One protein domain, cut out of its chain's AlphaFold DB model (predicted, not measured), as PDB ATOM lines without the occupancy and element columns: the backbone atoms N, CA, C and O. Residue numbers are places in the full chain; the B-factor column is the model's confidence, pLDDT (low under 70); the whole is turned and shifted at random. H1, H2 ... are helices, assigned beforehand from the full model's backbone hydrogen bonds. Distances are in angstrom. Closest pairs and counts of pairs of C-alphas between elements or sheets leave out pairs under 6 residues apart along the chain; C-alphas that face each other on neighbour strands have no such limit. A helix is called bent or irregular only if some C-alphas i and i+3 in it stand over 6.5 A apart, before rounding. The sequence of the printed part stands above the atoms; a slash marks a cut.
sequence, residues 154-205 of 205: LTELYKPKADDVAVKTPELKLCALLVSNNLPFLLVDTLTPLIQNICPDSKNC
ATOM      1  N   LEU A 154     -58.527 -28.956 -41.785       84.19
ATOM      2  CA  LEU A 154     -57.844 -28.257 -40.698       84.19
ATOM      3  C   LEU A 154     -57.132 -29.253 -39.760       84.19
ATOM      4  O   LEU A 154     -55.996 -29.031 -39.357       84.19
ATOM      5  N   THR A 155     -57.756 -30.401 -39.492       84.31
ATOM      6  CA  THR A 155     -57.188 -31.490 -38.686       84.31
ATOM      7  C   THR A 155     -55.874 -32.030 -39.247       84.31
ATOM      8  O   THR A 155     -54.965 -32.358 -38.489       84.31
ATOM      9  N   GLU A 156     -55.760 -32.127 -40.568       84.06
ATOM     10  CA  GLU A 156     -54.556 -32.620 -41.231       84.06
ATOM     11  C   GLU A 156     -53.445 -31.564 -41.267       84.06
ATOM     12  O   GLU A 156     -52.275 -31.917 -41.142       84.06
ATOM     13  N   LEU A 157     -53.797 -30.272 -41.295       84.06
ATOM     14  CA  LEU A 157     -52.833 -29.176 -41.140       84.06
ATOM     15  C   LEU A 157     -52.215 -29.118 -39.735       84.06
ATOM     16  O   LEU A 157     -51.027 -28.837 -39.600       84.06
ATOM     17  N   TYR A 158     -53.001 -29.389 -38.689       84.69
ATOM     18  CA  TYR A 158     -52.515 -29.387 -37.302       84.69
ATOM     19  C   TYR A 158     -51.967 -30.732 -36.833       84.69
ATOM     20  O   TYR A 158     -51.537 -30.843 -35.684       84.69
ATOM     21  N   LYS A 159     -51.969 -31.762 -37.685       84.12
ATOM     22  CA  LYS A 159     -51.394 -33.051 -37.321       84.12
ATOM     23  C   LYS A 159     -49.878 -32.871 -37.187       84.12
ATOM     24  O   LYS A 159     -49.218 -32.606 -38.194       84.12
ATOM     25  N   PRO A 160     -49.305 -33.005 -35.976       78.12
ATOM     26  CA  PRO A 160     -47.866 -32.908 -35.831       78.12
ATOM     27  C   PRO A 160     -47.244 -34.027 -36.663       78.12
ATOM     28  O   PRO A 160     -47.658 -35.189 -36.575       78.12
ATOM     29  N   LYS A 161     -46.272 -33.674 -37.507       79.69
ATOM     30  CA  LYS A 161     -45.477 -34.684 -38.205       79.69
ATOM     31  C   LYS A 161     -44.816 -35.561 -37.142       79.69
ATOM     32  O   LYS A 161     -44.360 -35.051 -36.121       79.69
ATOM     33  N   ALA A 162     -44.798 -36.875 -37.358       71.75
ATOM     34  CA  ALA A 162     -44.206 -37.808 -36.395       71.75
ATOM     35  C   ALA A 162     -42.744 -37.433 -36.085       71.75
ATOM     36  O   ALA A 162     -42.320 -37.490 -34.932       71.75
ATOM     37  N   ASP A 163     -42.032 -36.947 -37.103       70.44
ATOM     38  CA  ASP A 163     -40.650 -36.480 -37.000       70.44
ATOM     39  C   ASP A 163     -40.524 -35.247 -36.088       70.44
ATOM     40  O   ASP A 163     -39.646 -35.197 -35.232       70.44
ATOM     41  N   ASP A 164     -41.455 -34.290 -36.172       75.56
ATOM     42  CA  ASP A 164     -41.421 -33.074 -35.350       75.56
ATOM     43  C   ASP A 164     -41.489 -33.392 -33.852       75.56
ATOM     44  O   ASP A 164     -40.812 -32.751 -33.051       75.56
ATOM     45  N   VAL A 165     -42.297 -34.376 -33.453       78.69
ATOM     46  CA  VAL A 165     -42.428 -34.752 -32.037       78.69
ATOM     47  C   VAL A 165     -41.172 -35.474 -31.555       78.69
ATOM     48  O   VAL A 165     -40.718 -35.223 -30.436       78.69
ATOM     49  N   ALA A 166     -40.601 -36.343 -32.391       77.38
ATOM     50  CA  ALA A 166     -39.402 -37.103 -32.061       77.38
ATOM     51  C   ALA A 166     -38.162 -36.212 -31.884       77.38
ATOM     52  O   ALA A 166     -37.326 -36.542 -31.051       77.38
ATOM     53  N   VAL A 167     -38.077 -35.080 -32.595       79.62
ATOM     54  CA  VAL A 167     -36.951 -34.128 -32.511       79.62
ATOM     55  C   VAL A 167     -37.166 -33.059 -31.443       79.62
ATOM     56  O   VAL A 167     -36.315 -32.846 -30.583       79.62
ATOM     57  N   LYS A 168     -38.344 -32.428 -31.418       84.06
ATOM     58  CA  LYS A 168     -38.603 -31.298 -30.509       84.06
ATOM     59  C   LYS A 168     -38.673 -31.735 -29.045       84.06
ATOM     60  O   LYS A 168     -38.329 -30.972 -28.147       84.06
ATOM     61  N   THR A 169     -39.120 -32.965 -28.778       86.69
ATOM     62  CA  THR A 169     -39.246 -33.486 -27.406       86.69
ATOM     63  C   THR A 169     -37.896 -33.663 -26.691       86.69
ATOM     64  O   THR A 169     -37.788 -33.202 -25.552       86.69
ATOM     65  N   PRO A 170     -36.876 -34.342 -27.258       86.38
ATOM     66  CA  PRO A 170     -35.569 -34.467 -26.615       86.38
ATOM     67  C   PRO A 170     -34.843 -33.124 -26.484       86.38
ATOM     68  O   PRO A 170     -34.303 -32.862 -25.412       86.38
ATOM     69  N   GLU A 171     -34.902 -32.249 -27.491       86.62
ATOM     70  CA  GLU A 171     -34.324 -30.897 -27.414       86.62
ATOM     71  C   GLU A 171     -34.937 -30.092 -26.264       86.62
ATOM     72  O   GLU A 171     -34.227 -29.529 -25.430       86.62
ATOM     73  N   LEU A 172     -36.269 -30.111 -26.144       91.44
ATOM     74  CA  LEU A 172     -36.959 -29.420 -25.059       91.44
ATOM     75  C   LEU A 172     -36.587 -29.996 -23.686       91.44
ATOM     76  O   LEU A 172     -36.413 -29.242 -22.727       91.44
ATOM     77  N   LYS A 173     -36.432 -31.321 -23.577       90.69
ATOM     78  CA  LYS A 173     -35.966 -31.975 -22.343       90.69
ATOM     79  C   LYS A 173     -34.527 -31.592 -22.001       90.69
ATOM     80  O   LYS A 173     -34.232 -31.404 -20.824       90.69
ATOM     81  N   LEU A 174     -33.657 -31.454 -22.999       89.81
ATOM     82  CA  LEU A 174     -32.275 -31.027 -22.805       89.81
ATOM     83  C   LEU A 174     -32.215 -29.581 -22.298       89.81
ATOM     84  O   LEU A 174     -31.574 -29.312 -21.282       89.81
ATOM     85  N   CYS A 175     -32.969 -28.676 -22.926       90.38
ATOM     86  CA  CYS A 175     -33.134 -27.296 -22.466       90.38
ATOM     87  C   CYS A 175     -33.680 -27.234 -21.032       90.38
ATOM     88  O   CYS A 175     -33.145 -26.509 -20.193       90.38
ATOM     89  N   ALA A 176     -34.704 -28.033 -20.719       94.25
ATOM     90  CA  ALA A 176     -35.258 -28.110 -19.370       94.25
ATOM     91  C   ALA A 176     -34.222 -28.600 -18.344       94.25
ATOM     92  O   ALA A 176     -34.149 -28.055 -17.243       94.25
ATOM     93  N   LEU A 177     -33.386 -29.581 -18.705       92.81
ATOM     94  CA  LEU A 177     -32.314 -30.083 -17.847       92.81
ATOM     95  C   LEU A 177     -31.289 -28.988 -17.537       92.81
ATOM     96  O   LEU A 177     -30.930 -28.813 -16.372       92.81
ATOM     97  N   LEU A 178     -30.868 -28.223 -18.543       93.12
ATOM     98  CA  LEU A 178     -29.904 -27.134 -18.368       93.12
ATOM     99  C   LEU A 178     -30.440 -26.050 -17.437       93.12
ATOM    100  O   LEU A 178     -29.767 -25.685 -16.476       93.12
ATOM    101  N   VAL A 179     -31.677 -25.603 -17.670       94.81
ATOM    102  CA  VAL A 179     -32.328 -24.584 -16.834       94.81
ATOM    103  C   VAL A 179     -32.517 -25.097 -15.407       94.81
ATOM    104  O   VAL A 179     -32.201 -24.389 -14.454       94.81
ATOM    105  N   SER A 180     -32.974 -26.341 -15.239       94.00
ATOM    106  CA  SER A 180     -33.222 -26.922 -13.910       94.00
ATOM    107  C   SER A 180     -31.961 -27.064 -13.054       94.00
ATOM    108  O   SER A 180     -32.046 -26.980 -11.833       94.00
ATOM    109  N   ASN A 181     -30.796 -27.245 -13.684       94.56
ATOM    110  CA  ASN A 181     -29.509 -27.385 -13.004       94.56
ATOM    111  C   ASN A 181     -28.667 -26.100 -13.055       94.56
ATOM    112  O   ASN A 181     -27.509 -26.122 -12.647       94.56
ATOM    113  N   ASN A 182     -29.236 -24.993 -13.551       93.38
ATOM    114  CA  ASN A 182     -28.548 -23.714 -13.742       93.38
ATOM    115  C   ASN A 182     -27.212 -23.859 -14.502       93.38
ATOM    116  O   ASN A 182     -26.188 -23.283 -14.129       93.38
ATOM    117  N   LEU A 183     -27.212 -24.691 -15.545       93.38
ATOM    118  CA  LEU A 183     -26.039 -24.935 -16.376       93.38
ATOM    119  C   LEU A 183     -25.900 -23.834 -17.435       93.38
ATOM    120  O   LEU A 183     -26.908 -23.352 -17.960       93.38
ATOM    121  N   PRO A 184     -24.662 -23.444 -17.788       92.81
ATOM    122  CA  PRO A 184     -24.440 -22.445 -18.820       92.81
ATOM    123  C   PRO A 184     -24.946 -22.961 -20.166       92.81
ATOM    124  O   PRO A 184     -24.659 -24.091 -20.559       92.81
ATOM    125  N   PHE A 185     -25.651 -22.105 -20.903       87.38
ATOM    126  CA  PHE A 185     -26.193 -22.449 -22.220       87.38
ATOM    127  C   PHE A 185     -25.102 -22.884 -23.216       87.38
ATOM    128  O   PHE A 185     -25.321 -23.797 -24.002       87.38
ATOM    129  N   LEU A 186     -23.890 -22.331 -23.087       90.38
ATOM    130  CA  LEU A 186     -22.699 -22.700 -23.870       90.38
ATOM    131  C   LEU A 186     -22.331 -24.192 -23.775       90.38
ATOM    132  O   LEU A 186     -21.633 -24.719 -24.638       90.38
ATOM    133  N   LEU A 187     -22.790 -24.897 -22.735       90.31
ATOM    134  CA  LEU A 187     -22.578 -26.337 -22.614       90.31
ATOM    135  C   LEU A 187     -23.261 -27.104 -23.758       90.31
ATOM    136  O   LEU A 187     -22.714 -28.109 -24.211       90.31
ATOM    137  N   VAL A 188     -24.410 -26.624 -24.254       90.56
ATOM    138  CA  VAL A 188     -25.191 -27.268 -25.330       90.56
ATOM    139  C   VAL A 188     -24.365 -27.422 -26.602       90.56
ATOM    140  O   VAL A 188     -24.425 -28.475 -27.237       90.56
ATOM    141  N   ASP A 189     -23.549 -26.417 -26.929       89.38
ATOM    142  CA  ASP A 189     -22.723 -26.385 -28.141       89.38
ATOM    143  C   ASP A 189     -21.706 -27.536 -28.173       89.38
ATOM    144  O   ASP A 189     -21.385 -28.074 -29.229       89.38
ATOM    145  N   THR A 190     -21.235 -27.959 -26.998       90.94
ATOM    146  CA  THR A 190     -20.305 -29.093 -26.848       90.94
ATOM    147  C   THR A 190     -21.009 -30.416 -26.553       90.94
ATOM    148  O   THR A 190     -20.503 -31.486 -26.888       90.94
ATOM    149  N   LEU A 191     -22.192 -30.360 -25.944       89.19
ATOM    150  CA  LEU A 191     -22.946 -31.530 -25.514       89.19
ATOM    151  C   LEU A 191     -23.695 -32.188 -26.679       89.19
ATOM    152  O   LEU A 191     -23.691 -33.411 -26.781       89.19
ATOM    153  N   THR A 192     -24.277 -31.399 -27.581       87.56
ATOM    154  CA  THR A 192     -24.977 -31.885 -28.784       87.56
ATOM    155  C   THR A 192     -24.091 -32.808 -29.643       87.56
ATOM    156  O   THR A 192     -24.464 -33.968 -29.838       87.56
ATOM    157  N   PRO A 193     -22.865 -32.409 -30.059       88.06
ATOM    158  CA  PRO A 193     -21.992 -33.299 -30.832       88.06
ATOM    159  C   PRO A 193     -21.514 -34.518 -30.026       88.06
ATOM    160  O   PRO A 193     -21.245 -35.575 -30.592       88.06
ATOM    161  N   LEU A 194     -21.417 -34.420 -28.699       89.31
ATOM    162  CA  LEU A 194     -21.050 -35.556 -27.852       89.31
ATOM    163  C   LEU A 194     -22.177 -36.597 -27.788       89.31
ATOM    164  O   LEU A 194     -21.909 -37.795 -27.884       89.31
ATOM    165  N   ILE A 195     -23.436 -36.162 -27.697       86.69
ATOM    166  CA  ILE A 195     -24.599 -37.060 -27.697       86.69
ATOM    167  C   ILE A 195     -24.748 -37.753 -29.065       86.69
ATOM    168  O   ILE A 195     -25.004 -38.958 -29.094       86.69
ATOM    169  N   GLN A 196     -24.485 -37.055 -30.177       85.88
ATOM    170  CA  GLN A 196     -24.439 -37.648 -31.528       85.88
ATOM    171  C   GLN A 196     -23.450 -38.808 -31.642       85.88
ATOM    172  O   GLN A 196     -23.757 -39.836 -32.243       85.88
ATOM    173  N   ASN A 197     -22.275 -38.667 -31.028       84.81
ATOM    174  CA  ASN A 197     -21.247 -39.704 -31.048       84.81
ATOM    175  C   ASN A 197     -21.586 -40.906 -30.150       84.81
ATOM    176  O   ASN A 197     -21.186 -42.029 -30.452       84.81
ATOM    177  N   ILE A 198     -22.311 -40.692 -29.049       86.62
ATOM    178  CA  ILE A 198     -22.691 -41.761 -28.109       86.62
ATOM    179  C   ILE A 198     -23.904 -42.550 -28.619       86.62
ATOM    180  O   ILE A 198     -23.972 -43.766 -28.427       86.62
ATOM    181  N   CYS A 199     -24.847 -41.875 -29.277       78.12
ATOM    182  CA  CYS A 199     -26.106 -42.452 -29.739       78.12
ATOM    183  C   CYS A 199     -26.258 -42.308 -31.267       78.12
ATOM    184  O   CYS A 199     -27.100 -41.538 -31.728       78.12
ATOM    185  N   PRO A 200     -25.508 -43.078 -32.077       71.44
ATOM    186  CA  PRO A 200     -25.583 -42.988 -33.539       71.44
ATOM    187  C   PRO A 200     -26.910 -43.508 -34.129       71.44
ATOM    188  O   PRO A 200     -27.189 -43.286 -35.302       71.44
ATOM    189  N   ASP A 201     -27.716 -44.226 -33.338       68.00
ATOM    190  CA  ASP A 201     -28.985 -44.848 -33.761       68.00
ATOM    191  C   ASP A 201     -30.194 -43.896 -33.657       68.00
ATOM    192  O   ASP A 201     -31.245 -44.099 -34.266       68.00
ATOM    193  N   SER A 202     -30.063 -42.804 -32.905       67.44
ATOM    194  CA  SER A 202     -31.060 -41.737 -32.926       67.44
ATOM    195  C   SER A 202     -30.844 -40.892 -34.171       67.44
ATOM    196  O   SER A 202     -29.819 -40.238 -34.320       67.44
ATOM    197  N   LYS A 203     -31.858 -40.854 -35.045       63.09
ATOM    198  CA  LYS A 203     -31.890 -40.024 -36.265       63.09
ATOM    199  C   LYS A 203     -31.633 -38.529 -36.014       63.09
ATOM    200  O   LYS A 203     -31.426 -37.781 -36.964       63.09
ATOM    201  N   ASN A 204     -31.677 -38.103 -34.753       57.50
ATOM    202  CA  ASN A 204     -31.495 -36.740 -34.295       57.50
ATOM    203  C   ASN A 204     -30.917 -36.807 -32.874       57.50
ATOM    204  O   ASN A 204     -31.650 -36.924 -31.890       57.50
ATOM    205  N   CYS A 205     -29.596 -36.787 -32.789       48.22
ATOM    206  CA  CYS A 205     -28.900 -36.187 -31.662       48.22
ATOM    207  C   CYS A 205     -28.220 -34.923 -32.159       48.22
ATOM    208  O   CYS A 205     -28.051 -34.808 -33.394       48.22
TER     209      CYS A 205
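What this domain is: This is residues 154 to 205 of the 205 residues of the protein "uncharacterized protein LOC114333183 isoform X1" of Diabrotica virgifera virgifera (western corn rootworm) (UniProt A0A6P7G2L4). One long helix, H2, and a shorter one, H3, make an open V: a short link at residues 181 to 186 forms its corner, and the last residues, 199 to 205, fold back from the far end of H3 into the mouth of the V. At the other end of H2, residues 154 to 162 stick out as an arm, whose tip is the one-turn helix H1. The printed part has 52 residues with three named helices, in the order H1, H2, H3, and no named strand; the class is all helix. The whole is loose, with a radius of gyration of the C-alphas of 13.8 A, and flat in outline, spanning 40 by 26 by 13 A.

How they stand to each other: Start at H2, residues 162 to 180, the longest helix, which touches no other helix. Look next at H3, residues 187 to 198: H2 and H3 are near each other, with 7 pairs of C-alphas within 10 A, and their closest C-alphas are 8.4 A apart. The link from H2 to H3, with 6 residues between them, is short. Now turn to H1, residues 154 to 157, which is apart from H2 and from H3. A tight link of 4 residues joins H1 to H2. Residues 154 to 162, of which 154 to 157 belong to H1, stand free. In the backbone, 14 of 15 pairs of O i and N i+4 are within hydrogen-bond range in H2 and 6 of 8 in H3, while H1 is too short for such a pair.

Where its parts are: Find C-alpha 162 at (-44.206, -37.808, -36.395); from there H2 runs 27.3 A to C-alpha 180 at (-33.222, -26.922, -13.910). H2 is neither bent nor irregular, but only just: C-alphas 167 and 170 are 6.1 A apart. H3 spans 16.4 A from its first C-alpha to C-alpha 198 at (-22.691, -41.761, -28.109). It too is neither bent nor irregular, but only just, with C-alphas 190 and 193 at 6.0 A. Go back to C-alpha 154 at (-57.844, -28.257, -40.698) for the first residue of H1.

The domain as a whole: The two C-alphas farthest apart are those of Leu 154 and Pro 184, at 40.4 A. Without the stretch that stands free, the body has 43 residues and spans 29 by 22 by 12 A, with a radius of gyration of 10.8 A. The printed part has no cut, and neither link is long. Read the B-factor column for the model's confidence: the mean pLDDT of the printed part is 83.8, and residues 201 to 205, the last being the chain's last residue, are under 70.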